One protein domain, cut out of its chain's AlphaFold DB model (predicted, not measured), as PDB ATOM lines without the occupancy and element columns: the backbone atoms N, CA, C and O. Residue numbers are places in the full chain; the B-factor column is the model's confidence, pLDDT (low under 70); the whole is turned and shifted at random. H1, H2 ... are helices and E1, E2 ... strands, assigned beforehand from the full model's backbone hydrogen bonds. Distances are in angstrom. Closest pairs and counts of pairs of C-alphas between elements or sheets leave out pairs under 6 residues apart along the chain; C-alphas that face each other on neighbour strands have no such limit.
ATOM      1  N   ALA A 244     262.788 335.691 294.864       90.00
ATOM      2  CA  ALA A 244     264.173 336.126 294.996       90.00
ATOM      3  C   ALA A 244     264.263 337.632 295.302       90.00
ATOM      4  O   ALA A 244     264.988 338.023 296.219       90.00
ATOM      5  N   HIS A 245     263.460 338.451 294.633       91.19
ATOM      6  CA  HIS A 245     263.350 339.874 294.907       91.19
ATOM      7  C   HIS A 245     262.778 340.132 296.306       91.19
ATOM      8  O   HIS A 245     263.392 340.829 297.113       91.19
ATOM      9  N   LYS A 246     261.681 339.459 296.683       90.19
ATOM     10  CA  LYS A 246     261.124 339.556 298.047       90.19
ATOM     11  C   LYS A 246     262.154 339.207 299.121       90.19
ATOM     12  O   LYS A 246     262.136 339.806 300.190       90.19
ATOM     13  N   LYS A 247     263.059 338.252 298.857       90.75
ATOM     14  CA  LYS A 247     264.167 337.893 299.761       90.75
ATOM     15  C   LYS A 247     265.264 338.956 299.796       90.75
ATOM     16  O   LYS A 247     265.790 339.209 300.879       90.75
ATOM     17  N   ALA A 248     265.591 339.579 298.662       92.50
ATOM     18  CA  ALA A 248     266.498 340.728 298.610       92.50
ATOM     19  C   ALA A 248     265.977 341.881 299.477       92.50
ATOM     20  O   ALA A 248     266.722 342.409 300.299       92.50
ATOM     21  N   MET A 249     264.673 342.148 299.409       92.00
ATOM     22  CA  MET A 249     263.974 343.154 300.215       92.00
ATOM     23  C   MET A 249     263.938 342.872 301.727       92.00
ATOM     24  O   MET A 249     263.527 343.726 302.508       92.00
ATOM     25  N   MET A 250     264.365 341.687 302.181       91.56
ATOM     26  CA  MET A 250     264.485 341.386 303.616       91.56
ATOM     27  C   MET A 250     265.836 341.799 304.203       91.56
ATOM     28  O   MET A 250     266.024 341.680 305.418       91.56
ATOM     29  N   VAL A 251     266.795 342.189 303.362       92.00
ATOM     30  CA  VAL A 251     268.127 342.583 303.814       92.00
ATOM     31  C   VAL A 251     268.064 343.979 304.421       92.00
ATOM     32  O   VAL A 251     267.534 344.914 303.832       92.00
ATOM     33  N   THR A 252     268.618 344.112 305.619       93.38
ATOM     34  CA  THR A 252     268.811 345.392 306.297       93.38
ATOM     35  C   THR A 252     270.234 345.875 306.073       93.38
ATOM     36  O   THR A 252     271.167 345.072 306.175       93.38
ATOM     37  N   PHE A 253     270.398 347.175 305.854       94.00
ATOM     38  CA  PHE A 253     271.696 347.827 305.693       94.00
ATOM     39  C   PHE A 253     272.001 348.724 306.896       94.00
ATOM     40  O   PHE A 253     271.099 349.357 307.440       94.00
ATOM     41  N   ASP A 254     273.268 348.771 307.295       95.31
ATOM     42  CA  ASP A 254     273.808 349.662 308.328       95.31
ATOM     43  C   ASP A 254     275.071 350.343 307.769       95.31
ATOM     44  O   ASP A 254     276.189 349.841 307.950       95.31
ATOM     45  N   PRO A 255     274.906 351.409 306.960       95.12
ATOM     46  CA  PRO A 255     276.034 352.138 306.410       95.12
ATOM     47  C   PRO A 255     276.733 352.989 307.478       95.12
ATOM     48  O   PRO A 255     276.123 353.482 308.421       95.12
ATOM     49  N   LYS A 256     278.036 353.199 307.301       95.38
ATOM     50  CA  LYS A 256     278.909 353.977 308.185       95.38
ATOM     51  C   LYS A 256     279.755 354.929 307.363       95.38
ATOM     52  O   LYS A 256     280.294 354.540 306.327       95.38
ATOM     53  N   ILE A 257     279.909 356.155 307.850       95.12
ATOM     54  CA  ILE A 257     280.785 357.147 307.227       95.12
ATOM     55  C   ILE A 257     282.228 356.877 307.666       95.12
ATOM     56  O   ILE A 257     282.516 356.724 308.858       95.12
ATOM     57  N   VAL A 258     283.137 356.854 306.698       95.44
ATOM     58  CA  VAL A 258     284.581 356.753 306.895       95.44
ATOM     59  C   VAL A 258     285.259 357.986 306.324       95.44
ATOM     60  O   VAL A 258     284.947 358.421 305.217       95.44
ATOM     61  N   LEU A 259     286.195 358.540 307.086       95.19
ATOM     62  CA  LEU A 259     287.054 359.633 306.646       95.19
ATOM     63  C   LEU A 259     288.331 359.032 306.063       95.19
ATOM     64  O   LEU A 259     289.016 358.281 306.760       95.19
ATOM     65  N   ILE A 260     288.641 359.349 304.809       93.88
ATOM     66  CA  ILE A 260     289.892 358.961 304.155       93.88
ATOM     67  C   ILE A 260     290.855 360.135 304.266       93.88
ATOM     68  O   ILE A 260     290.512 361.259 303.898       93.88
ATOM     69  N   LEU A 261     292.058 359.872 304.765       94.94
ATOM     70  CA  LEU A 261     293.091 360.884 304.934       94.94
ATOM     71  C   LEU A 261     294.077 360.908 303.761       94.94
ATOM     72  O   LEU A 261     294.166 359.956 302.985       94.94
ATOM     73  N   ASP A 262     294.869 361.974 303.665       92.94
ATOM     74  CA  ASP A 262     295.895 362.144 302.623       92.94
ATOM     75  C   ASP A 262     296.949 361.032 302.596       92.94
ATOM     76  O   ASP A 262     297.463 360.663 301.537       92.94
ATOM     77  N   ASP A 263     297.260 360.462 303.761       95.12
ATOM     78  CA  ASP A 263     298.177 359.327 303.892       95.12
ATOM     79  C   ASP A 263     297.525 357.971 303.553       95.12
ATOM     80  O   ASP A 263     298.179 356.930 303.645       95.12
ATOM     81  N   GLY A 264     296.251 357.980 303.151       93.44
ATOM     82  CA  GLY A 264     295.449 356.805 302.828       93.44
ATOM     83  C   GLY A 264     294.901 356.058 304.044       93.44
ATOM     84  O   GLY A 264     294.240 355.036 303.862       93.44
ATOM     85  N   SER A 265     295.166 356.520 305.271       96.12
ATOM     86  CA  SER A 265     294.553 355.937 306.465       96.12
ATOM     87  C   SER A 265     293.078 356.318 306.589       96.12
ATOM     88  O   SER A 265     292.607 357.296 306.005       96.12
ATOM     89  N   GLU A 266     292.339 355.506 307.343       96.19
ATOM     90  CA  GLU A 266     290.888 355.606 307.462       96.19
ATOM     91  C   GLU A 266     290.464 355.780 308.915       96.19
ATOM     92  O   GLU A 266     290.966 355.098 309.812       96.19
ATOM     93  N   ILE A 267     289.494 356.666 309.136       97.12
ATOM     94  CA  ILE A 267     288.842 356.853 310.431       97.12
ATOM     95  C   ILE A 267     287.374 356.462 310.286       97.12
ATOM     96  O   ILE A 267     286.595 357.160 309.633       97.12
ATOM     97  N   LEU A 268     286.995 355.351 310.916       96.12
ATOM     98  CA  LEU A 268     285.599 354.937 311.033       96.12
ATOM     99  C   LEU A 268     284.873 355.826 312.044       96.12
ATOM    100  O   LEU A 268     285.330 355.979 313.177       96.12
ATOM    101  N   THR A 269     283.740 356.394 311.638       96.50
ATOM    102  CA  THR A 269     282.926 357.262 312.498       96.50
ATOM    103  C   THR A 269     281.722 356.510 313.075       96.50
ATOM    104  O   THR A 269     281.249 355.534 312.493       96.50
ATOM    105  N   ASP A 270     281.210 356.972 314.218       96.25
ATOM    106  CA  ASP A 270     279.929 356.553 314.812       96.25
ATOM    107  C   ASP A 270     278.829 357.611 314.603       96.25
ATOM    108  O   ASP A 270     277.924 357.755 315.424       96.25
ATOM    109  N   ILE A 271     278.914 358.371 313.504       96.62
ATOM    110  CA  ILE A 271     277.909 359.374 313.141       96.62
ATOM    111  C   ILE A 271     276.586 358.652 312.842       96.62
ATOM    112  O   ILE A 271     276.557 357.801 311.950       96.62
ATOM    113  N   PRO A 272     275.490 358.975 313.556       96.12
ATOM    114  CA  PRO A 272     274.197 358.363 313.290       96.12
ATOM    115  C   PRO A 272     273.669 358.825 311.933       96.12
ATOM    116  O   PRO A 272     273.755 360.006 311.596       96.12
ATOM    117  N   LEU A 273     273.099 357.888 311.180       95.81
ATOM    118  CA  LEU A 273     272.414 358.165 309.926       95.81
ATOM    119  C   LEU A 273     270.909 358.024 310.135       95.81
ATOM    120  O   LEU A 273     270.437 357.013 310.663       95.81
ATOM    121  N   ASP A 274     270.161 359.023 309.690       95.12
ATOM    122  CA  ASP A 274     268.711 358.966 309.653       95.12
ATOM    123  C   ASP A 274     268.287 358.032 308.521       95.12
ATOM    124  O   ASP A 274     268.592 358.262 307.349       95.12
ATOM    125  N   PHE A 275     267.596 356.954 308.887       93.69
ATOM    126  CA  PHE A 275     267.041 356.006 307.935       93.69
ATOM    127  C   PHE A 275     265.688 356.492 307.427       93.69
ATOM    128  O   PHE A 275     264.756 356.729 308.201       93.69
ATOM    129  N   LYS A 276     265.567 356.544 306.108       87.31
ATOM    130  CA  LYS A 276     264.320 356.754 305.398       87.31
ATOM    131  C   LYS A 276     264.182 355.655 304.356       87.31
ATOM    132  O   LYS A 276     264.968 355.563 303.416       87.31
ATOM    133  N   GLN A 277     263.163 354.819 304.521       82.38
ATOM    134  CA  GLN A 277     262.689 354.020 303.404       82.38
ATOM    135  C   GLN A 277     261.936 354.977 302.489       82.38
ATOM    136  O   GLN A 277     260.874 355.487 302.854       82.38
ATOM    137  N   ASP A 278     262.553 355.302 301.362       72.50
ATOM    138  CA  ASP A 278     261.898 356.108 300.353       72.50
ATOM    139  C   ASP A 278     260.859 355.254 299.625       72.50
ATOM    140  O   ASP A 278     260.789 354.025 299.759       72.50
ATOM    141  N   ASN A 279     260.051 355.925 298.815       59.56
ATOM    142  CA  ASN A 279     259.258 355.230 297.818       59.56
ATOM    143  C   ASN A 279     260.241 354.435 296.929       59.56
ATOM    144  O   ASN A 279     261.409 354.814 296.796       59.56
ATOM    145  N   TYR A 280     259.780 353.332 296.338       62.50
ATOM    146  CA  TYR A 280     260.545 352.539 295.352       62.50
ATOM    147  C   TYR A 280     261.467 351.483 295.899       62.50
ATOM    148  O   TYR A 280     262.430 351.112 295.231       62.50
ATOM    149  N   GLU A 281     261.184 351.016 297.115       77.75
ATOM    150  CA  GLU A 281     262.019 349.995 297.745       77.75
ATOM    151  C   GLU A 281     263.459 350.495 297.967       77.75
ATOM    152  O   GLU A 281     264.358 349.724 298.290       77.75
ATOM    153  N   ASN A 282     263.669 351.810 297.840       85.56
ATOM    154  CA  ASN A 282     264.954 352.442 298.022       85.56
ATOM    155  C   ASN A 282     265.197 352.685 299.511       85.56
ATOM    156  O   ASN A 282     264.358 353.243 300.224       85.56
ATOM    157  N   TYR A 283     266.380 352.306 299.978       91.44
ATOM    158  CA  TYR A 283     266.811 352.599 301.338       91.44
ATOM    159  C   TYR A 283     267.756 353.788 301.315       91.44
ATOM    160  O   TYR A 283     268.865 353.673 300.793       91.44
ATOM    161  N   THR A 284     267.332 354.910 301.890       92.38
ATOM    162  CA  THR A 284     268.165 356.103 302.019       92.38
ATOM    163  C   THR A 284     268.583 356.295 303.472       92.38
ATOM    164  O   THR A 284     267.766 356.260 304.389       92.38
ATOM    165  N   PHE A 285     269.875 356.506 303.685       94.44
ATOM    166  CA  PHE A 285     270.474 356.813 304.977       94.44
ATOM    167  C   PHE A 285     271.187 358.143 304.842       94.44
ATOM    168  O   PHE A 285     272.085 358.251 304.014       94.44
ATOM    169  N   SER A 286     270.814 359.151 305.619       95.06
ATOM    170  CA  SER A 286     271.384 360.493 305.470       95.06
ATOM    171  C   SER A 286     271.800 361.105 306.794       95.06
ATOM    172  O   SER A 286     271.201 360.821 307.825       95.06
ATOM    173  N   ALA A 287     272.789 361.989 306.761       96.06
ATOM    174  CA  ALA A 287     273.129 362.845 307.886       96.06
ATOM    175  C   ALA A 287     273.623 364.203 307.393       96.06
ATOM    176  O   ALA A 287     274.454 364.275 306.487       96.06
ATOM    177  N   ASN A 288     273.171 365.267 308.056       95.38
ATOM    178  CA  ASN A 288     273.877 366.540 308.043       95.38
ATOM    179  C   ASN A 288     275.007 366.457 309.075       95.38
ATOM    180  O   ASN A 288     274.759 366.260 310.267       95.38
ATOM    181  N   VAL A 289     276.249 366.579 308.622       95.69
ATOM    182  CA  VAL A 289     277.452 366.415 309.436       95.69
ATOM    183  C   VAL A 289     278.183 367.750 309.558       95.69
ATOM    184  O   VAL A 289     278.932 368.136 308.659       95.69
ATOM    185  N   PRO A 290     278.017 368.470 310.679       96.06
ATOM    186  CA  PRO A 290     278.757 369.694 310.947       96.06
ATOM    187  C   PRO A 290     280.280 369.503 310.914       96.06
ATOM    188  O   PRO A 290     280.813 368.510 311.417       96.06
ATOM    189  N   LEU A 291     281.012 370.499 310.404       93.75
ATOM    190  CA  LEU A 291     282.475 370.449 310.296       93.75
ATOM    191  C   LEU A 291     283.165 370.253 311.662       93.75
ATOM    192  O   LEU A 291     284.216 369.616 311.757       93.75
ATOM    193  N   ASN A 292     282.580 370.779 312.742       95.62
ATOM    194  CA  ASN A 292     283.103 370.598 314.101       95.62
ATOM    195  C   ASN A 292     282.987 369.141 314.591       95.62
ATOM    196  O   ASN A 292     283.864 368.689 315.329       95.62
ATOM    197  N   THR A 293     281.963 368.405 314.155       97.06
ATOM    198  CA  THR A 293     281.803 366.971 314.414       97.06
ATOM    199  C   THR A 293     282.928 366.198 313.736       97.06
ATOM    200  O   THR A 293     283.625 365.445 314.410       97.06
ATOM    201  N   LEU A 294     283.194 366.453 312.450       95.50
ATOM    202  CA  LEU A 294     284.317 365.829 311.732       95.50
ATOM    203  C   LEU A 294     285.669 366.166 312.360       95.50
ATOM    204  O   LEU A 294     286.498 365.285 312.587       95.50
ATOM    205  N   SER A 295     285.864 367.437 312.715       95.81
ATOM    206  CA  SER A 295     287.084 367.902 313.378       95.81
ATOM    207  C   SER A 295     287.343 367.154 314.685       95.81
ATOM    208  O   SER A 295     288.496 366.924 315.031       95.81
ATOM    209  N   LYS A 296     286.297 366.749 315.417       97.62
ATOM    210  CA  LYS A 296     286.445 365.942 316.632       97.62
ATOM    211  C   LYS A 296     287.044 364.565 316.322       97.62
ATOM    212  O   LYS A 296     288.040 364.221 316.944       97.62
ATOM    213  N   TYR A 297     286.505 363.827 315.344       97.81
ATOM    214  CA  TYR A 297     287.051 362.516 314.949       97.81
ATOM    215  C   TYR A 297     288.502 362.611 314.480       97.81
ATOM    216  O   TYR A 297     289.335 361.795 314.870       97.81
ATOM    217  N   LEU A 298     288.814 363.633 313.680       97.06
ATOM    218  CA  LEU A 298     290.177 363.887 313.215       97.06
ATOM    219  C   LEU A 298     291.112 364.184 314.394       97.06
ATOM    220  O   LEU A 298     292.148 363.536 314.530       97.06
ATOM    221  N   ASN A 299     290.724 365.088 315.296       97.62
ATOM    222  CA  ASN A 299     291.532 365.440 316.465       97.62
ATOM    223  C   ASN A 299     291.748 364.248 317.410       97.62
ATOM    224  O   ASN A 299     292.859 364.072 317.912       97.62
ATOM    225  N   ASP A 300     290.723 363.419 317.631       97.62
ATOM    226  CA  ASP A 300     290.817 362.202 318.448       97.62
ATOM    227  C   ASP A 300     291.819 361.195 317.839       97.62
ATOM    228  O   ASP A 300     292.495 360.469 318.570       97.62
ATOM    229  N   ALA A 301     291.991 361.213 316.511       97.44
ATOM    230  CA  ALA A 301     293.010 360.455 315.780       97.44
ATOM    231  C   ALA A 301     294.373 361.175 315.655       97.44
ATOM    232  O   ALA A 301     295.289 360.658 315.013       97.44
ATOM    233  N   GLY A 302     294.539 362.361 316.254       97.69
ATOM    234  CA  GLY A 302     295.761 363.167 316.144       97.69
ATOM    235  C   GLY A 302     295.962 363.816 314.770       97.69
ATOM    236  O   GLY A 302     297.099 364.069 314.372       97.69
ATOM    237  N   LYS A 303     294.868 364.051 314.045       97.69
ATOM    238  CA  LYS A 303     294.803 364.620 312.696       97.69
ATOM    239  C   LYS A 303     294.064 365.957 312.713       97.69
ATOM    240  O   LYS A 303     293.445 366.332 313.708       97.69
ATOM    241  N   THR A 304     294.125 366.680 311.608       95.50
ATOM    242  CA  THR A 304     293.464 367.967 311.393       95.50
ATOM    243  C   THR A 304     292.536 367.900 310.185       95.50
ATOM    244  O   THR A 304     292.536 366.927 309.439       95.50
ATOM    245  N   ILE A 305     291.735 368.947 309.977       91.81
ATOM    246  CA  ILE A 305     290.862 369.024 308.801       91.81
ATOM    247  C   ILE A 305     291.629 369.102 307.480       91.81
ATOM    248  O   ILE A 305     291.099 368.685 306.460       91.81
ATOM    249  N   ASP A 306     292.869 369.591 307.506       90.25
ATOM    250  CA  ASP A 306     293.708 369.652 306.312       90.25
ATOM    251  C   ASP A 306     294.238 368.261 305.917       90.25
ATOM    252  O   ASP A 306     294.751 368.115 304.821       90.25
ATOM    253  N   ASP A 307     294.130 367.252 306.796       93.62
ATOM    254  CA  ASP A 307     294.491 365.864 306.482       93.62
ATOM    255  C   ASP A 307     293.335 365.090 305.820       93.62
ATOM    256  O   ASP A 307     293.530 363.945 305.412       93.62
ATOM    257  N   LEU A 308     292.118 365.654 305.786       92.12
ATOM    258  CA  LEU A 308     290.935 365.001 305.230       92.12
ATOM    259  C   LEU A 308     290.957 365.088 303.702       92.12
ATOM    260  O   LEU A 308     290.801 366.167 303.139       92.12
ATOM    261  N   LYS A 309     291.047 363.929 303.053       89.94
ATOM    262  CA  LYS A 309     291.135 363.810 301.600       89.94
ATOM    263  C   LYS A 309     289.799 363.499 300.940       89.94
ATOM    264  O   LYS A 309     289.441 364.110 299.940       89.94
ATOM    265  N   ALA A 310     289.077 362.519 301.474       90.00
ATOM    266  CA  ALA A 310     287.840 362.015 300.885       90.00
ATOM    267  C   ALA A 310     286.928 361.389 301.947       90.00
ATOM    268  O   ALA A 310     287.304 361.222 303.110       90.00
ATOM    269  N   PHE A 311     285.727 361.007 301.526       90.44
ATOM    270  CA  PHE A 311     284.816 360.192 302.324       90.44
ATOM    271  C   PHE A 311     284.693 358.790 301.722       90.44
ATOM    272  O   PHE A 311     284.922 358.569 300.536       90.44
ATOM    273  N   ALA A 312     284.297 357.826 302.537       91.38
ATOM    274  CA  ALA A 312     283.832 356.523 302.088       91.38
ATOM    275  C   ALA A 312     282.630 356.070 302.914       91.38
ATOM    276  O   ALA A 312     282.385 356.551 304.019       91.38
ATOM    277  N   GLY A 313     281.890 355.122 302.357       90.88
ATOM    278  CA  GLY A 313     280.898 354.323 303.047       90.88
ATOM    279  C   GLY A 313     281.449 352.952 303.384       90.88
ATOM    280  O   GLY A 313     282.128 352.332 302.575       90.88
ATOM    281  N   TYR A 314     281.109 352.433 304.548       92.44
ATOM    282  CA  TYR A 314     281.191 351.007 304.829       92.44
ATOM    283  C   TYR A 314     279.793 350.495 305.096       92.44
ATOM    284  O   TYR A 314     279.038 351.162 305.788       92.44
ATOM    285  N   ILE A 315     279.441 349.333 304.560       91.38
ATOM    286  CA  ILE A 315     278.126 348.737 304.770       91.38
ATOM    287  C   ILE A 315     278.277 347.442 305.539       91.38
ATOM    288  O   ILE A 315     279.022 346.546 305.126       91.38
ATOM    289  N   ASP A 316     277.492 347.329 306.599       92.69
ATOM    290  CA  ASP A 316     277.111 346.045 307.157       92.69
ATOM    291  C   ASP A 316     275.726 345.662 306.618       92.69
ATOM    292  O   ASP A 316     274.815 346.492 306.557       92.69
ATOM    293  N   SER A 317     275.561 344.404 306.209       92.06
ATOM    294  CA  SER A 317     274.266 343.868 305.784       92.06
ATOM    295  C   SER A 317     273.870 342.675 306.646       92.06
ATOM    296  O   SER A 317     274.705 341.881 307.098       92.06
ATOM    297  N   ALA A 318     272.575 342.545 306.905       92.12
ATOM    298  CA  ALA A 318     272.025 341.436 307.668       92.12
ATOM    299  C   ALA A 318     270.658 341.023 307.131       92.12
ATOM    300  O   ALA A 318     269.983 341.780 306.445       92.12
ATOM    301  N   TYR A 319     270.229 339.814 307.482       89.44
ATOM    302  CA  TYR A 319     268.921 339.290 307.113       89.44
ATOM    303  C   TYR A 319     268.261 338.578 308.303       89.44
ATOM    304  O   TYR A 319     268.952 338.027 309.172       89.44
ATOM    305  N   PRO A 320     266.920 338.541 308.356       85.50
ATOM    306  CA  PRO A 320     266.191 337.832 309.398       85.50
ATOM    307  C   PRO A 320     266.419 336.315 309.333       85.50
ATOM    308  O   PRO A 320     266.360 335.683 308.276       85.50
ATOM    309  N   ALA A 321     266.648 335.703 310.498       82.69
ATOM    310  CA  ALA A 321     266.839 334.260 310.611       82.69
ATOM    311  C   ALA A 321     265.589 333.472 310.170       82.69
ATOM    312  O   ALA A 321     264.455 333.923 310.330       82.69
ATOM    313  N   GLY A 322     265.797 332.255 309.653       78.94
ATOM    314  CA  GLY A 322     264.706 331.345 309.274       78.94
ATOM    315  C   GLY A 322     264.067 331.619 307.910       78.94
ATOM    316  O   GLY A 322     263.082 330.975 307.572       78.94
ATOM    317  N   GLN A 323     264.630 332.531 307.112       82.50
ATOM    318  CA  GLN A 323     264.108 332.878 305.783       82.50
ATOM    319  C   GLN A 323     264.713 332.076 304.628       82.50
ATOM    320  O   GLN A 323     264.397 332.365 303.476       82.50
ATOM    321  N   GLY A 324     265.584 331.106 304.922       81.06
ATOM    322  CA  GLY A 324     266.331 330.347 303.910       81.06
ATOM    323  C   GLY A 324     267.492 331.120 303.267       81.06
ATOM    324  O   GLY A 324     268.225 330.584 302.439       81.06
ATOM    325  N   ILE A 325     267.713 332.363 303.698       85.56
ATOM    326  CA  ILE A 325     268.895 333.159 303.366       85.56
ATOM    327  C   ILE A 325     270.060 332.662 304.236       85.56
ATOM    328  O   ILE A 325     269.906 332.431 305.442       85.56
ATOM    329  N   ASN A 326     271.220 332.450 303.621       84.88
ATOM    330  CA  ASN A 326     272.438 331.977 304.273       84.88
ATOM    331  C   ASN A 326     273.627 332.903 303.947       84.88
ATOM    332  O   ASN A 326     273.496 333.879 303.216       84.88
ATOM    333  N   THR A 327     274.802 332.614 304.506       85.44
ATOM    334  CA  THR A 327     276.011 333.442 304.339       85.44
ATOM    335  C   THR A 327     276.556 333.475 302.914       85.44
ATOM    336  O   THR A 327     277.342 334.360 302.601       85.44
ATOM    337  N   ASN A 328     276.164 332.523 302.065       86.88
ATOM    338  CA  ASN A 328     276.535 332.482 300.652       86.88
ATOM    339  C   ASN A 328     275.455 333.113 299.764       86.88
ATOM    340  O   ASN A 328     275.595 333.101 298.544       86.88
ATOM    341  N   SER A 329     274.354 333.597 300.350       91.06
ATOM    342  CA  SER A 329     273.329 334.301 299.597       91.06
ATOM    343  C   SER A 329     273.834 335.682 299.193       91.06
ATOM    344  O   SER A 329     274.522 336.359 299.963       91.06
ATOM    345  N   VAL A 330     273.492 336.092 297.980       92.44
ATOM    346  CA  VAL A 330     274.005 337.306 297.344       92.44
ATOM    347  C   VAL A 330     272.857 338.036 296.674       92.44
ATOM    348  O   VAL A 330     272.089 337.426 295.932       92.44
ATOM    349  N   ILE A 331     272.780 339.338 296.904       92.50
ATOM    350  CA  ILE A 331     271.892 340.258 296.209       92.50
ATOM    351  C   ILE A 331     272.576 340.681 294.908       92.50
ATOM    352  O   ILE A 331     273.712 341.157 294.922       92.50
ATOM    353  N   ARG A 332     271.890 340.494 293.786       91.12
ATOM    354  CA  ARG A 332     272.291 340.971 292.460       91.12
ATOM    355  C   ARG A 332     271.452 342.170 292.066       91.12
ATOM    356  O   ARG A 332     270.359 342.318 292.598       91.12
ATOM    357  N   HIS A 333     271.937 342.963 291.110       89.62
ATOM    358  CA  HIS A 333     271.197 344.093 290.533       89.62
ATOM    359  C   HIS A 333     270.748 345.128 291.574       89.62
ATOM    360  O   HIS A 333     269.725 345.788 291.410       89.62
ATOM    361  N   VAL A 334     271.512 345.239 292.664       88.31
ATOM    362  CA  VAL A 334     271.387 346.337 293.615       88.31
ATOM    363  C   VAL A 334     272.279 347.469 293.133       88.31
ATOM    364  O   VAL A 334     273.482 347.284 292.962       88.31
ATOM    365  N   THR A 335     271.694 348.644 292.942       87.19
ATOM    366  CA  THR A 335     272.474 349.867 292.743       87.19
ATOM    367  C   THR A 335     272.641 350.523 294.100       87.19
ATOM    368  O   THR A 335     271.679 350.635 294.853       87.19
ATOM    369  N   TYR A 336     273.835 350.990 294.435       87.44
ATOM    370  CA  TYR A 336     274.029 351.826 295.614       87.44
ATOM    371  C   TYR A 336     274.759 353.106 295.240       87.44
ATOM    372  O   TYR A 336     275.604 353.142 294.349       87.44
ATOM    373  N   ARG A 337     274.430 354.186 295.934       85.62
ATOM    374  CA  ARG A 337     274.963 355.517 295.682       85.62
ATOM    375  C   ARG A 337     275.365 356.154 296.993       85.62
ATOM    376  O   ARG A 337     274.636 356.044 297.971       85.62
ATOM    377  N   MET A 338     276.495 356.847 296.987       87.25
ATOM    378  CA  MET A 338     276.858 357.769 298.051       87.25
ATOM    379  C   MET A 338     276.850 359.176 297.459       87.25
ATOM    380  O   MET A 338     277.589 359.442 296.513       87.25
ATOM    381  N   ASN A 339     276.010 360.061 297.991       86.12
ATOM    382  CA  ASN A 339     276.037 361.478 297.643       86.12
ATOM    383  C   ASN A 339     276.586 362.272 298.816       86.12
ATOM    384  O   ASN A 339     276.359 361.929 299.978       86.12
ATOM    385  N   MET A 340     277.275 363.353 298.492       85.88
ATOM    386  CA  MET A 340     277.760 364.308 299.465       85.88
ATOM    387  C   MET A 340     277.541 365.704 298.908       85.88
ATOM    388  O   MET A 340     278.075 366.026 297.853       85.88
ATOM    389  N   ASP A 341     276.812 366.531 299.641       83.94
ATOM    390  CA  ASP A 341     276.678 367.956 299.374       83.94
ATOM    391  C   ASP A 341     277.401 368.759 300.459       83.94
ATOM    392  O   ASP A 341     277.460 368.365 301.625       83.94
ATOM    393  N   MET A 342     277.985 369.892 300.072       85.25
ATOM    394  CA  MET A 342     278.721 370.766 300.987       85.25
ATOM    395  C   MET A 342     277.923 372.038 301.252       85.25
ATOM    396  O   MET A 342     277.654 372.823 300.341       85.25
ATOM    397  N   ASN A 343     277.616 372.289 302.520       84.81
ATOM    398  CA  ASN A 343     277.005 373.534 302.959       84.81
ATOM    399  C   ASN A 343     278.101 374.515 303.357       84.81
ATOM    400  O   ASN A 343     278.833 374.276 304.317       84.81
ATOM    401  N   LEU A 344     278.229 375.619 302.624       83.56
ATOM    402  CA  LEU A 344     279.213 376.663 302.907       83.56
ATOM    403  C   LEU A 344     278.712 377.619 303.996       83.56
ATOM    404  O   LEU A 344     277.513 377.851 304.136       83.56
ATOM    405  N   LYS A 345     279.646 378.229 304.730       84.44
ATOM    406  CA  LYS A 345     279.335 379.250 305.744       84.44
ATOM    407  C   LYS A 345     278.562 380.450 305.160       84.44
ATOM    408  O   LYS A 345     278.705 380.773 303.978       84.44
ATOM    409  N   PRO A 346     277.825 381.219 305.985       81.94
ATOM    410  CA  PRO A 346     277.150 382.433 305.529       81.94
ATOM    411  C   PRO A 346     278.104 383.426 304.845       81.94
ATOM    412  O   PRO A 346     279.109 383.846 305.422       81.94
ATOM    413  N   GLY A 347     277.761 383.851 303.626       75.19
ATOM    414  CA  GLY A 347     278.535 384.823 302.843       75.19
ATOM    415  C   GLY A 347     279.029 384.317 301.488       75.19
ATOM    416  O   GLY A 347     279.469 385.145 300.693       75.19
ATOM    417  N   TYR A 348     278.908 383.017 301.215       68.25
ATOM    418  CA  TYR A 348     279.064 382.431 299.882       68.25
ATOM    419  C   TYR A 348     277.702 382.399 299.168       68.25
ATOM    420  O   TYR A 348     276.677 382.135 299.794       68.25
ATOM    421  N   LYS A 349     277.666 382.734 297.871       57.88
ATOM    422  CA  LYS A 349     276.418 382.848 297.083       57.88
ATOM    423  C   LYS A 349     276.040 381.585 296.302       57.88
ATOM    424  O   LYS A 349     274.991 381.575 295.667       57.88
ATOM    425  N   PHE A 350     276.869 380.547 296.341       55.88
ATOM    426  CA  PHE A 350     276.657 379.317 295.584       55.88
ATOM    427  C   PHE A 350     276.607 378.119 296.528       55.88
ATOM    428  O   PHE A 350     277.418 378.010 297.444       55.88
ATOM    429  N   SER A 351     275.648 377.227 296.287       53.22
ATOM    430  CA  SER A 351     275.674 375.860 296.801       53.22
ATOM    431  C   SER A 351     276.427 375.019 295.777       53.22
ATOM    432  O   SER A 351     276.065 375.002 294.599       53.22
ATOM    433  N   ILE A 352     277.509 374.372 296.204       55.91
ATOM    434  CA  ILE A 352     278.185 373.373 295.383       55.91
ATOM    435  C   ILE A 352     277.397 372.086 295.603       55.91
ATOM    436  O   ILE A 352     277.535 371.456 296.651       55.91
ATOM    437  N   ARG A 353     276.550 371.719 294.634       54.62
ATOM    438  CA  ARG A 353     276.000 370.361 294.577       54.62
ATOM    439  C   ARG A 353     277.184 369.442 294.321       54.62
ATOM    440  O   ARG A 353     277.801 369.532 293.256       54.62
ATOM    441  N   GLY A 354     277.570 368.679 295.335       50.31
ATOM    442  CA  GLY A 354     278.758 367.848 295.257       50.31
ATOM    443  C   GLY A 354     278.570 366.782 294.188       50.31
ATOM    444  O   GLY A 354     277.447 366.416 293.825       50.31
ATOM    445  N   GLY A 355     279.685 366.328 293.622       49.78
ATOM    446  CA  GLY A 355     279.684 365.257 292.634       49.78
ATOM    447  C   GLY A 355     278.832 364.091 293.128       49.78
ATOM    448  O   GLY A 355     279.070 363.497 294.177       49.78
ATOM    449  N   THR A 356     277.780 363.800 292.372       49.75
ATOM    450  CA  THR A 356     277.011 362.576 292.542       49.75
ATOM    451  C   THR A 356     277.922 361.439 292.112       49.75
ATOM    452  O   THR A 356     278.133 361.227 290.920       49.75
ATOM    453  N   LEU A 357     278.500 360.722 293.071       49.56
ATOM    454  CA  LEU A 357     279.300 359.549 292.762       49.56
ATOM    455  C   LEU A 357     278.370 358.365 292.534       49.56
ATOM    456  O   LEU A 357     277.932 357.667 293.451       49.56
ATOM    457  N   HIS A 358     278.057 358.149 291.258       52.06
ATOM    458  CA  HIS A 358     277.407 356.935 290.785       52.06
ATOM    459  C   HIS A 358     278.400 355.778 290.824       52.06
ATOM    460  O   HIS A 358     279.076 355.468 289.844       52.06
ATOM    461  N   GLY A 359     278.452 355.087 291.956       48.78
ATOM    462  CA  GLY A 359     278.897 353.703 291.979       48.78
ATOM    463  C   GLY A 359     277.821 352.809 291.369       48.78
ATOM    464  O   GLY A 359     277.210 352.037 292.095       48.78
ATOM    465  N   ASN A 360     277.571 352.893 290.055       50.91
ATOM    466  CA  ASN A 360     276.770 351.885 289.350       50.91
ATOM    467  C   ASN A 360     277.589 350.597 289.264       50.91
ATOM    468  O   ASN A 360     278.125 350.231 288.220       50.91
ATOM    469  N   TYR A 361     277.736 349.933 290.398       53.38
ATOM    470  CA  TYR A 361     278.163 348.564 290.414       53.38
ATOM    471  C   TYR A 361     276.893 347.733 290.316       53.38
ATOM    472  O   TYR A 361     276.132 347.661 291.274       53.38
ATOM    473  N   ASP A 362     276.706 347.045 289.191       59.19
ATOM    474  CA  ASP A 362     275.967 345.773 289.152       59.19
ATOM    475  C   ASP A 362     276.761 344.744 289.996       59.19
ATOM    476  O   ASP A 362     277.265 343.730 289.510       59.19
ATOM    477  N   ALA A 363     277.010 345.074 291.265       66.25
ATOM    478  CA  ALA A 363     277.808 344.283 292.171       66.25
ATOM    479  C   ALA A 363     276.916 343.264 292.856       66.25
ATOM    480  O   ALA A 363     275.811 343.536 293.322       66.25
ATOM    481  N   GLU A 364     277.473 342.073 292.957       85.56
ATOM    482  CA  GLU A 364     277.033 341.060 293.887       85.56
ATOM    483  C   GLU A 364     277.317 341.531 295.317       85.56
ATOM    484  O   GLU A 364     278.470 341.565 295.749       85.56
ATOM    485  N   LEU A 365     276.271 341.896 296.060       88.56
ATOM    486  CA  LEU A 365     276.374 342.258 297.471       88.56
ATOM    487  C   LEU A 365     275.997 341.049 298.334       88.56
ATOM    488  O   LEU A 365     274.862 340.574 298.250       88.56
ATOM    489  N   PRO A 366     276.890 340.521 299.190       89.56
ATOM    490  CA  PRO A 366     276.516 339.433 300.083       89.56
ATOM    491  C   PRO A 366     275.352 339.849 300.992       89.56
ATOM    492  O   PRO A 366     275.365 340.930 301.582       89.56
ATOM    493  N   ALA A 367     274.360 338.968 301.146       87.69
ATOM    494  CA  ALA A 367     273.177 339.221 301.973       87.69
ATOM    495  C   ALA A 367     273.525 339.436 303.454       87.69
ATOM    496  O   ALA A 367     272.778 340.071 304.197       87.69
ATOM    497  N   LYS A 368     274.657 338.867 303.883       90.38
ATOM    498  CA  LYS A 368     275.290 339.153 305.163       90.38
ATOM    499  C   LYS A 368     276.759 339.448 304.939       90.38
ATOM    500  O   LYS A 368     277.541 338.538 304.667       90.38
ATOM    501  N   CYS A 369     277.127 340.703 305.107       86.19
ATOM    502  CA  CYS A 369     278.502 341.154 305.070       86.19
ATOM    503  C   CYS A 369     278.825 342.010 306.292       86.19
ATOM    504  O   CYS A 369     277.939 342.518 306.979       86.19
ATOM    505  N   GLN A 370     280.120 342.131 306.560       88.75
ATOM    506  CA  GLN A 370     280.641 343.137 307.467       88.75
ATOM    507  C   GLN A 370     281.645 343.983 306.702       88.75
ATOM    508  O   GLN A 370     282.538 343.433 306.055       88.75
ATOM    509  N   ASN A 371     281.514 345.296 306.821       86.06
ATOM    510  CA  ASN A 371     282.465 346.277 306.346       86.06
ATOM    511  C   ASN A 371     282.737 346.204 304.829       86.06
ATOM    512  O   ASN A 371     283.888 346.293 304.398       86.06
ATOM    513  N   VAL A 372     281.693 346.060 304.002       86.56
ATOM    514  CA  VAL A 372     281.847 346.208 302.544       86.56
ATOM    515  C   VAL A 372     282.024 347.683 302.218       86.56
ATOM    516  O   VAL A 372     281.134 348.494 302.464       86.56
ATOM    517  N   LYS A 373     283.188 348.031 301.671       86.50
ATOM    518  CA  LYS A 373     283.540 349.409 301.335       86.50
ATOM    519  C   LYS A 373     282.813 349.881 300.073       86.50
ATOM    520  O   LYS A 373     282.967 349.289 299.008       86.50
ATOM    521  N   ILE A 374     282.105 350.997 300.186       79.44
ATOM    522  CA  ILE A 374     281.669 351.863 299.090       79.44
ATOM    523  C   ILE A 374     282.589 353.074 299.080       79.44
ATOM    524  O   ILE A 374     282.695 353.794 300.067       79.44
ATOM    525  N   LEU A 375     283.241 353.336 297.959       68.44
ATOM    526  CA  LEU A 375     284.079 354.520 297.833       68.44
ATOM    527  C   LEU A 375     283.286 355.690 297.260       68.44
ATOM    528  O   LEU A 375     282.621 355.550 296.235       68.44
ATOM    529  N   CYS A 376     283.439 356.852 297.890       69.69
ATOM    530  CA  CYS A 376     283.323 358.118 297.191       69.69
ATOM    531  C   CYS A 376     284.723 358.377 296.597       69.69
ATOM    532  O   CYS A 376     285.693 358.565 297.324       69.69
ATOM    533  N   ASN A 377     284.860 358.194 295.278       61.69
ATOM    534  CA  ASN A 377     286.160 358.175 294.589       61.69
ATOM    535  C   ASN A 377     286.740 359.572 294.322       61.69
ATOM    536  O   ASN A 377     287.874 359.656 293.850       61.69
ATOM    537  N   ASP A 378     285.985 360.637 294.588       70.56
ATOM    538  CA  ASP A 378     286.456 361.993 294.341       70.56
ATOM    539  C   ASP A 378     287.147 362.540 295.590       70.56
ATOM    540  O   ASP A 378     286.576 362.579 296.683       70.56
ATOM    541  N   ASP A 379     288.388 362.986 295.401       77.31
ATOM    542  CA  ASP A 379     289.079 363.808 296.385       77.31
ATOM    543  C   ASP A 379     288.234 365.065 296.627       77.31
ATOM    544  O   ASP A 379     287.800 365.720 295.673       77.31
ATOM    545  N   ILE A 380     288.015 365.419 297.896       75.94
ATOM    546  CA  ILE A 380     287.242 366.606 298.282       75.94
ATOM    547  C   ILE A 380     287.828 367.829 297.584       75.94
ATOM    548  O   ILE A 380     287.076 368.609 297.014       75.94
ATOM    549  N   ASP A 381     289.155 367.930 297.504       66.62
ATOM    550  CA  ASP A 381     289.869 368.989 296.787       66.62
ATOM    551  C   ASP A 381     289.446 369.148 295.313       66.62
ATOM    552  O   ASP A 381     289.467 370.258 294.780       66.62
ATOM    553  N   GLY A 382     289.031 368.063 294.648       60.72
ATOM    554  CA  GLY A 382     288.563 368.070 293.259       60.72
ATOM    555  C   GLY A 382     287.104 368.505 293.081       60.72
ATOM    556  O   GLY A 382     286.718 368.899 291.982       60.72
ATOM    557  N   MET A 383     286.296 368.464 294.144       59.38
ATOM    558  CA  MET A 383     284.869 368.813 294.110       59.38
ATOM    559  C   MET A 383     284.601 370.299 294.363       59.38
ATOM    560  O   MET A 383     283.465 370.762 294.240       59.38
ATOM    561  N   ILE A 384     285.619 371.056 294.766       54.59
ATOM    562  CA  ILE A 384     285.428 372.406 295.269       54.59
ATOM    563  C   ILE A 384     285.555 373.446 294.128       54.59
ATOM    564  O   ILE A 384     286.612 373.637 293.529       54.59
ATOM    565  N   VAL A 385     284.462 374.171 293.862       53.19
ATOM    566  CA  VAL A 385     284.314 375.218 292.827       53.19
ATOM    567  C   VAL A 385     284.183 376.592 293.508       53.19
ATOM    568  O   VAL A 385     283.150 376.875 294.103       53.19
ATOM    569  N   GLU A 386     285.221 377.443 293.521       48.81
ATOM    570  CA  GLU A 386     285.173 378.776 294.192       48.81
ATOM    571  C   GLU A 386     284.121 379.688 293.604       48.81
ATOM    572  O   GLU A 386     283.932 379.762 292.400       48.81
ATOM    573  N   ALA A 387     283.540 380.494 294.469       47.78
ATOM    574  CA  ALA A 387     282.935 381.736 294.062       47.78
ATOM    575  C   ALA A 387     283.658 382.836 294.825       47.78
ATOM    576  O   ALA A 387     283.639 382.835 296.061       47.78
ATOM    577  N   ASP A 388     284.306 383.763 294.120       50.69
ATOM    578  CA  ASP A 388     284.784 384.985 294.758       50.69
ATOM    579  C   ASP A 388     283.557 385.746 295.300       50.69
ATOM    580  O   ASP A 388     282.538 385.942 294.628       50.69
ATOM    581  N   LYS A 389     283.644 386.140 296.573       53.28
ATOM    582  CA  LYS A 389     282.595 386.879 297.280       53.28
ATOM    583  C   LYS A 389     282.309 388.232 296.616       53.28
ATOM    584  O   LYS A 389     281.179 388.722 296.712       53.28
ATOM    585  N   ASP A 390     283.317 388.792 295.947       61.78
ATOM    586  CA  ASP A 390     283.280 390.075 295.253       61.78
ATOM    587  C   ASP A 390     283.167 389.928 293.716       61.78
ATOM    588  O   ASP A 390     282.761 390.885 293.054       61.78
ATOM    589  N   ASP A 391     283.462 388.748 293.151       62.38
ATOM    590  CA  ASP A 391     283.408 388.453 291.705       62.38
ATOM    591  C   ASP A 391     282.942 387.003 291.422       62.38
ATOM    592  O   ASP A 391     283.761 386.108 291.209       62.38
ATOM    593  N   PRO A 392     281.629 386.726 291.382       57.06
ATOM    594  CA  PRO A 392     281.104 385.364 291.244       57.06
ATOM    595  C   PRO A 392     281.604 384.593 290.002       57.06
ATOM    596  O   PRO A 392     281.416 383.381 289.944       57.06
ATOM    597  N   ASP A 393     282.261 385.263 289.047       53.28
ATOM    598  CA  ASP A 393     282.831 384.683 287.829       53.28
ATOM    599  C   ASP A 393     284.300 384.205 287.980       53.28
ATOM    600  O   ASP A 393     284.864 383.626 287.043       53.28
ATOM    601  N   ARG A 394     284.958 384.415 289.134       49.06
ATOM    602  CA  ARG A 394     286.324 383.922 289.418       49.06
ATOM    603  C   ARG A 394     286.318 382.752 290.403       49.06
ATOM    604  O   ARG A 394     285.901 382.898 291.548       49.06
ATOM    605  N   ILE A 395     286.827 381.605 289.932       50.44
ATOM    606  CA  ILE A 395     286.737 380.301 290.605       50.44
ATOM    607  C   ILE A 395     288.136 379.678 290.887       50.44
ATOM    608  O   ILE A 395     288.820 379.263 289.955       50.44
ATOM    609  N   LYS A 396     288.580 379.582 292.147       48.78
ATOM    610  CA  LYS A 396     289.801 378.940 292.709       48.78
ATOM    611  C   LYS A 396     289.823 378.430 294.211       48.78
ATOM    612  O   LYS A 396     290.762 378.730 294.938       48.78
ATOM    613  N   LEU A 397     288.861 377.646 294.717       52.78
ATOM    614  CA  LEU A 397     288.606 377.433 296.163       52.78
ATOM    615  C   LEU A 397     289.736 376.614 296.794       52.78
ATOM    616  O   LEU A 397     290.266 375.711 296.154       52.78
ATOM    617  N   SER A 398     290.103 376.917 298.042       53.16
ATOM    618  CA  SER A 398     291.331 376.349 298.618       53.16
ATOM    619  C   SER A 398     291.234 375.727 300.006       53.16
ATOM    620  O   SER A 398     292.249 375.198 300.451       53.16
ATOM    621  N   VAL A 399     290.091 375.719 300.712       61.97
ATOM    622  CA  VAL A 399     290.064 374.998 301.997       61.97
ATOM    623  C   VAL A 399     288.681 374.513 302.437       61.97
ATOM    624  O   VAL A 399     287.747 375.299 302.575       61.97
ATOM    625  N   VAL A 400     288.608 373.240 302.845       76.06
ATOM    626  CA  VAL A 400     287.503 372.608 303.606       76.06
ATOM    627  C   VAL A 400     287.035 373.452 304.808       76.06
ATOM    628  O   VAL A 400     285.911 373.333 305.285       76.06
ATOM    629  N   ARG A 401     287.877 374.371 305.294       79.19
ATOM    630  CA  ARG A 401     287.591 375.280 306.412       79.19
ATOM    631  C   ARG A 401     286.423 376.238 306.168       79.19
ATOM    632  O   ARG A 401     285.920 376.786 307.149       79.19
ATOM    633  N   ASP A 402     286.009 376.472 304.926       81.44
ATOM    634  CA  ASP A 402     284.845 377.308 304.598       81.44
ATOM    635  C   ASP A 402     283.520 376.535 304.546       81.44
ATOM    636  O   ASP A 402     282.446 377.141 304.479       81.44
ATOM    637  N   VAL A 403     283.585 375.209 304.676       86.06
ATOM    638  CA  VAL A 403     282.422 374.342 304.849       86.06
ATOM    639  C   VAL A 403     281.887 374.485 306.279       86.06
ATOM    640  O   VAL A 403     282.632 374.560 307.259       86.06
ATOM    641  N   GLU A 404     280.572 374.570 306.413       90.62
ATOM    642  CA  GLU A 404     279.849 374.540 307.682       90.62
ATOM    643  C   GLU A 404     279.418 373.114 308.033       90.62
ATOM    644  O   GLU A 404     279.614 372.668 309.166       90.62
ATOM    645  N   SER A 405     278.869 372.387 307.059       92.62
ATOM    646  CA  SER A 405     278.443 370.995 307.208       92.62
ATOM    647  C   SER A 405     278.470 370.243 305.877       92.62
ATOM    648  O   SER A 405     278.522 370.855 304.811       92.62
ATOM    649  N   PHE A 406     278.419 368.918 305.954       90.81
ATOM    650  CA  PHE A 406     278.282 368.017 304.814       90.81
ATOM    651  C   PHE A 406     276.944 367.289 304.908       90.81
ATOM    652  O   PHE A 406     276.689 366.646 305.922       90.81
ATOM    653  N   ASP A 407     276.116 367.348 303.874       91.50
ATOM    654  CA  ASP A 407     274.953 366.472 303.754       91.50
ATOM    655  C   ASP A 407     275.389 365.198 303.044       91.50
ATOM    656  O   ASP A 407     275.631 365.187 301.841       91.50
ATOM    657  N   ILE A 408     275.537 364.119 303.804       91.31
ATOM    658  CA  ILE A 408     275.969 362.823 303.288       91.31
ATOM    659  C   ILE A 408     274.748 361.919 303.204       91.31
ATOM    660  O   ILE A 408     273.973 361.839 304.156       91.31
ATOM    661  N   SER A 409     274.581 361.213 302.087       92.00
ATOM    662  CA  SER A 409     273.539 360.198 301.931       92.00
ATOM    663  C   SER A 409     274.053 358.928 301.265       92.00
ATOM    664  O   SER A 409     274.879 358.976 300.358       92.00
ATOM    665  N   PHE A 410     273.530 357.788 301.706       91.56
ATOM    666  CA  PHE A 410     273.656 356.485 301.069       91.56
ATOM    667  C   PHE A 410     272.283 356.076 300.563       91.56
ATOM    668  O   PHE A 410     271.348 356.025 301.353       91.56
ATOM    669  N   THR A 411     272.158 355.756 299.283       91.06
ATOM    670  CA  THR A 411     270.914 355.255 298.691       91.06
ATOM    671  C   THR A 411     271.160 353.872 298.121       91.06
ATOM    672  O   THR A 411     272.084 353.698 297.335       91.06
ATOM    673  N   PHE A 412     270.332 352.901 298.489       90.38
ATOM    674  CA  PHE A 412     270.309 351.562 297.909       90.38
ATOM    675  C   PHE A 412     269.048 351.428 297.068       90.38
ATOM    676  O   PHE A 412     267.956 351.445 297.626       90.38
ATOM    677  N   GLU A 413     269.189 351.308 295.752       89.12
ATOM    678  CA  GLU A 413     268.078 351.084 294.836       89.12
ATOM    679  C   GLU A 413     267.842 349.579 294.667       89.12
ATOM    680  O   GLU A 413     268.670 348.870 294.085       89.12
ATOM    681  N   MET A 414     266.717 349.088 295.195       89.69
ATOM    682  CA  MET A 414     266.452 347.646 295.317       89.69
ATOM    683  C   MET A 414     265.403 347.113 294.344       89.69
ATOM    684  O   MET A 414     265.195 345.908 294.280       89.69
ATOM    685  N   HIS A 415     264.776 347.968 293.544       85.31
ATOM    686  CA  HIS A 415     263.650 347.587 292.689       85.31
ATOM    687  C   HIS A 415     263.943 346.508 291.635       85.31
ATOM    688  O   HIS A 415     263.044 345.797 291.194       85.31
ATOM    689  N   LYS A 416     265.211 346.355 291.236       87.44
ATOM    690  CA  LYS A 416     265.680 345.259 290.366       87.44
ATOM    691  C   LYS A 416     266.444 344.185 291.127       87.44
ATOM    692  O   LYS A 416     266.908 343.228 290.511       87.44
ATOM    693  N   ALA A 417     266.601 344.349 292.437       91.06
ATOM    694  CA  ALA A 417     267.452 343.498 293.235       91.06
ATOM    695  C   ALA A 417     266.890 342.081 293.299       91.06
ATOM    696  O   ALA A 417     265.705 341.875 293.552       91.06
ATOM    697  N   GLU A 418     267.759 341.097 293.107       91.69
ATOM    698  CA  GLU A 418     267.391 339.687 293.079       91.69
ATOM    699  C   GLU A 418     268.327 338.889 293.984       91.69
ATOM    700  O   GLU A 418     269.551 338.930 293.834       91.69
ATOM    701  N   MET A 419     267.770 338.141 294.940       92.12
ATOM    702  CA  MET A 419     268.567 337.270 295.802       92.12
ATOM    703  C   MET A 419     268.940 335.982 295.065       92.12
ATOM    704  O   MET A 419     268.110 335.309 294.460       92.12
ATOM    705  N   THR A 420     270.188 335.557 295.202       90.38
ATOM    706  CA  THR A 420     270.677 334.246 294.765       90.38
ATOM    707  C   THR A 420     271.268 333.483 295.943       90.38
ATOM    708  O   THR A 420     271.531 334.051 297.002       90.38
ATOM    709  N   GLY A 421     271.434 332.165 295.801       86.12
ATOM    710  CA  GLY A 421     272.030 331.334 296.852       86.12
ATOM    711  C   GLY A 421     271.185 331.211 298.125       86.12
ATOM    712  O   GLY A 421     271.723 330.838 299.167       86.12
ATOM    713  N   TYR A 422     269.890 331.536 298.073       85.38
ATOM    714  CA  TYR A 422     268.926 331.262 299.141       85.38
ATOM    715  C   TYR A 422     268.192 329.943 298.858       85.38
ATOM    716  O   TYR A 422     268.050 329.536 297.703       85.38
ATOM    717  N   SER A 423     267.731 329.262 299.904       75.06
ATOM    718  CA  SER A 423     266.771 328.169 299.777       75.06
ATOM    719  C   SER A 423     265.374 328.724 300.010       75.06
ATOM    720  O   SER A 423     265.138 329.410 301.000       75.06
TER     721      SER A 423
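AT A GLANCE: This is residues 244 to 423 of the 490 residues of the protein "Dockerin domain-containing protein" of Ruminococcus albus (UniProt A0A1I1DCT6). An elongated sandwich of two strongly twisted sheets, face to face with their strands crossed at 41 degrees: long strands E4, E9 and E6 build the larger sheet, and E1 and E5, with short E2 and E8 at their edges, the smaller, which is curled like part of a barrel. At one end E6 bends and pairs with short E7 and E10, with H1 beside them; the long loop of residues 384 to 402 lies at the opposite end, and H2 grazes both sheets where the chain passes from E4 to E5. The printed part has 180 residues, with three named helices and ten named strands in the order H1 E1 E2 E3 E4 H2 E5 E6 E7 E8 H3 E9 E10. The class is mostly strand; the larger sheet is branched, the smaller runs E2 E1 E5 E8, and the neighbour pairs in both are antiparallel. The whole is compact, with a radius of gyration of the C-alphas of 18.3 A, yet elongated, spanning 63 by 35 by 23 A.

IN THESE COORDINATES: In the larger sheet, E6 covers residues 330 to 344, 40.1 A from C-alpha 330 at (274.005, 337.306, 297.344) to C-alpha 344 at (279.213, 376.663, 302.907), and bends by 73 degrees at residue 333. E9 is residues 403 to 413, 29.1 A, and E4 residues 283 to 290, 23.0 A. E3 is residues 274 to 277, E7 residues 363 to 366 and E10 residues 418 to 420. In the smaller sheet, E5 is residues 308 to 318, 30.3 A; E1 is residues 252 to 261, 28.8 A; E8 is residues 369 to 375, 16.2 A; E2 is residues 266 to 268. H1 is residues 244 to 248, beginning at C-alpha 244 (264.173, 336.126, 294.996); H2 is residues 291 to 300, 14.3 A; H3 is residues 380 to 383.

HOW THE PARTS SIT: E6 has staggered pairing. Its residues 335 to 344 pair with E9, antiparallel at 163 degrees, with N 337 and O 411 2.8 A apart. Its residues 330 to 332 have E7 on one side, with N 331 and O 365 2.8 A apart, and E10 on the other side, with N 332 and O 418 2.8 A apart. Beside E9, E4 lies on the other side from E6, antiparallel at 172 degrees, with N 285 and O 410 at 2.8 A. E3 is an edge strand and forms a hairpin with E4, with N 276 and O 284 at 2.8 A. In the curled sheet, inner strands E1 and E5 are antiparallel at 160 degrees, with N 256 and O 314 at 2.7 A. E2 forms a hairpin with E1, with N 267 and O 259 at 2.9 A, and E8 is antiparallel to E5, with N 313 and O 374 at 2.8 A. The two sheets form a sandwich, two sheets face to face, their facing parts 9.1 A centre to centre; the C-alphas of Gly 313 and Met 338, the closest of E5 and E6, are 7.3 A apart. H1 lies only just over E10, with 3 of its 5 C-alphas falling on it, at a height over the sheet of 5.6 A. H2 only grazes both sheets; the closest C-alphas of H2 and E9, Leu 291 and Ser 405, are 5.1 A apart. H3 also only grazes both; the closest C-alphas of H3 and E5, Ile 380 and Ala 310, are 5.3 A apart. In H1 and H2 every O i to N i+4 pair is within hydrogen-bond range; H3 is too short for such a pair.

THE WHOLE: The two C-alphas farthest apart, those of Asp 390 and Ser 423, are 64.2 A apart. The printed part has no cut. The long links are E5 to E6, E6 to E7 and H3 to E9. The mean pLDDT of the printed part is 82.4, and 40 residues are under 70: 279 to 280, 348 to 363, 375 to 377 and 381 to 399.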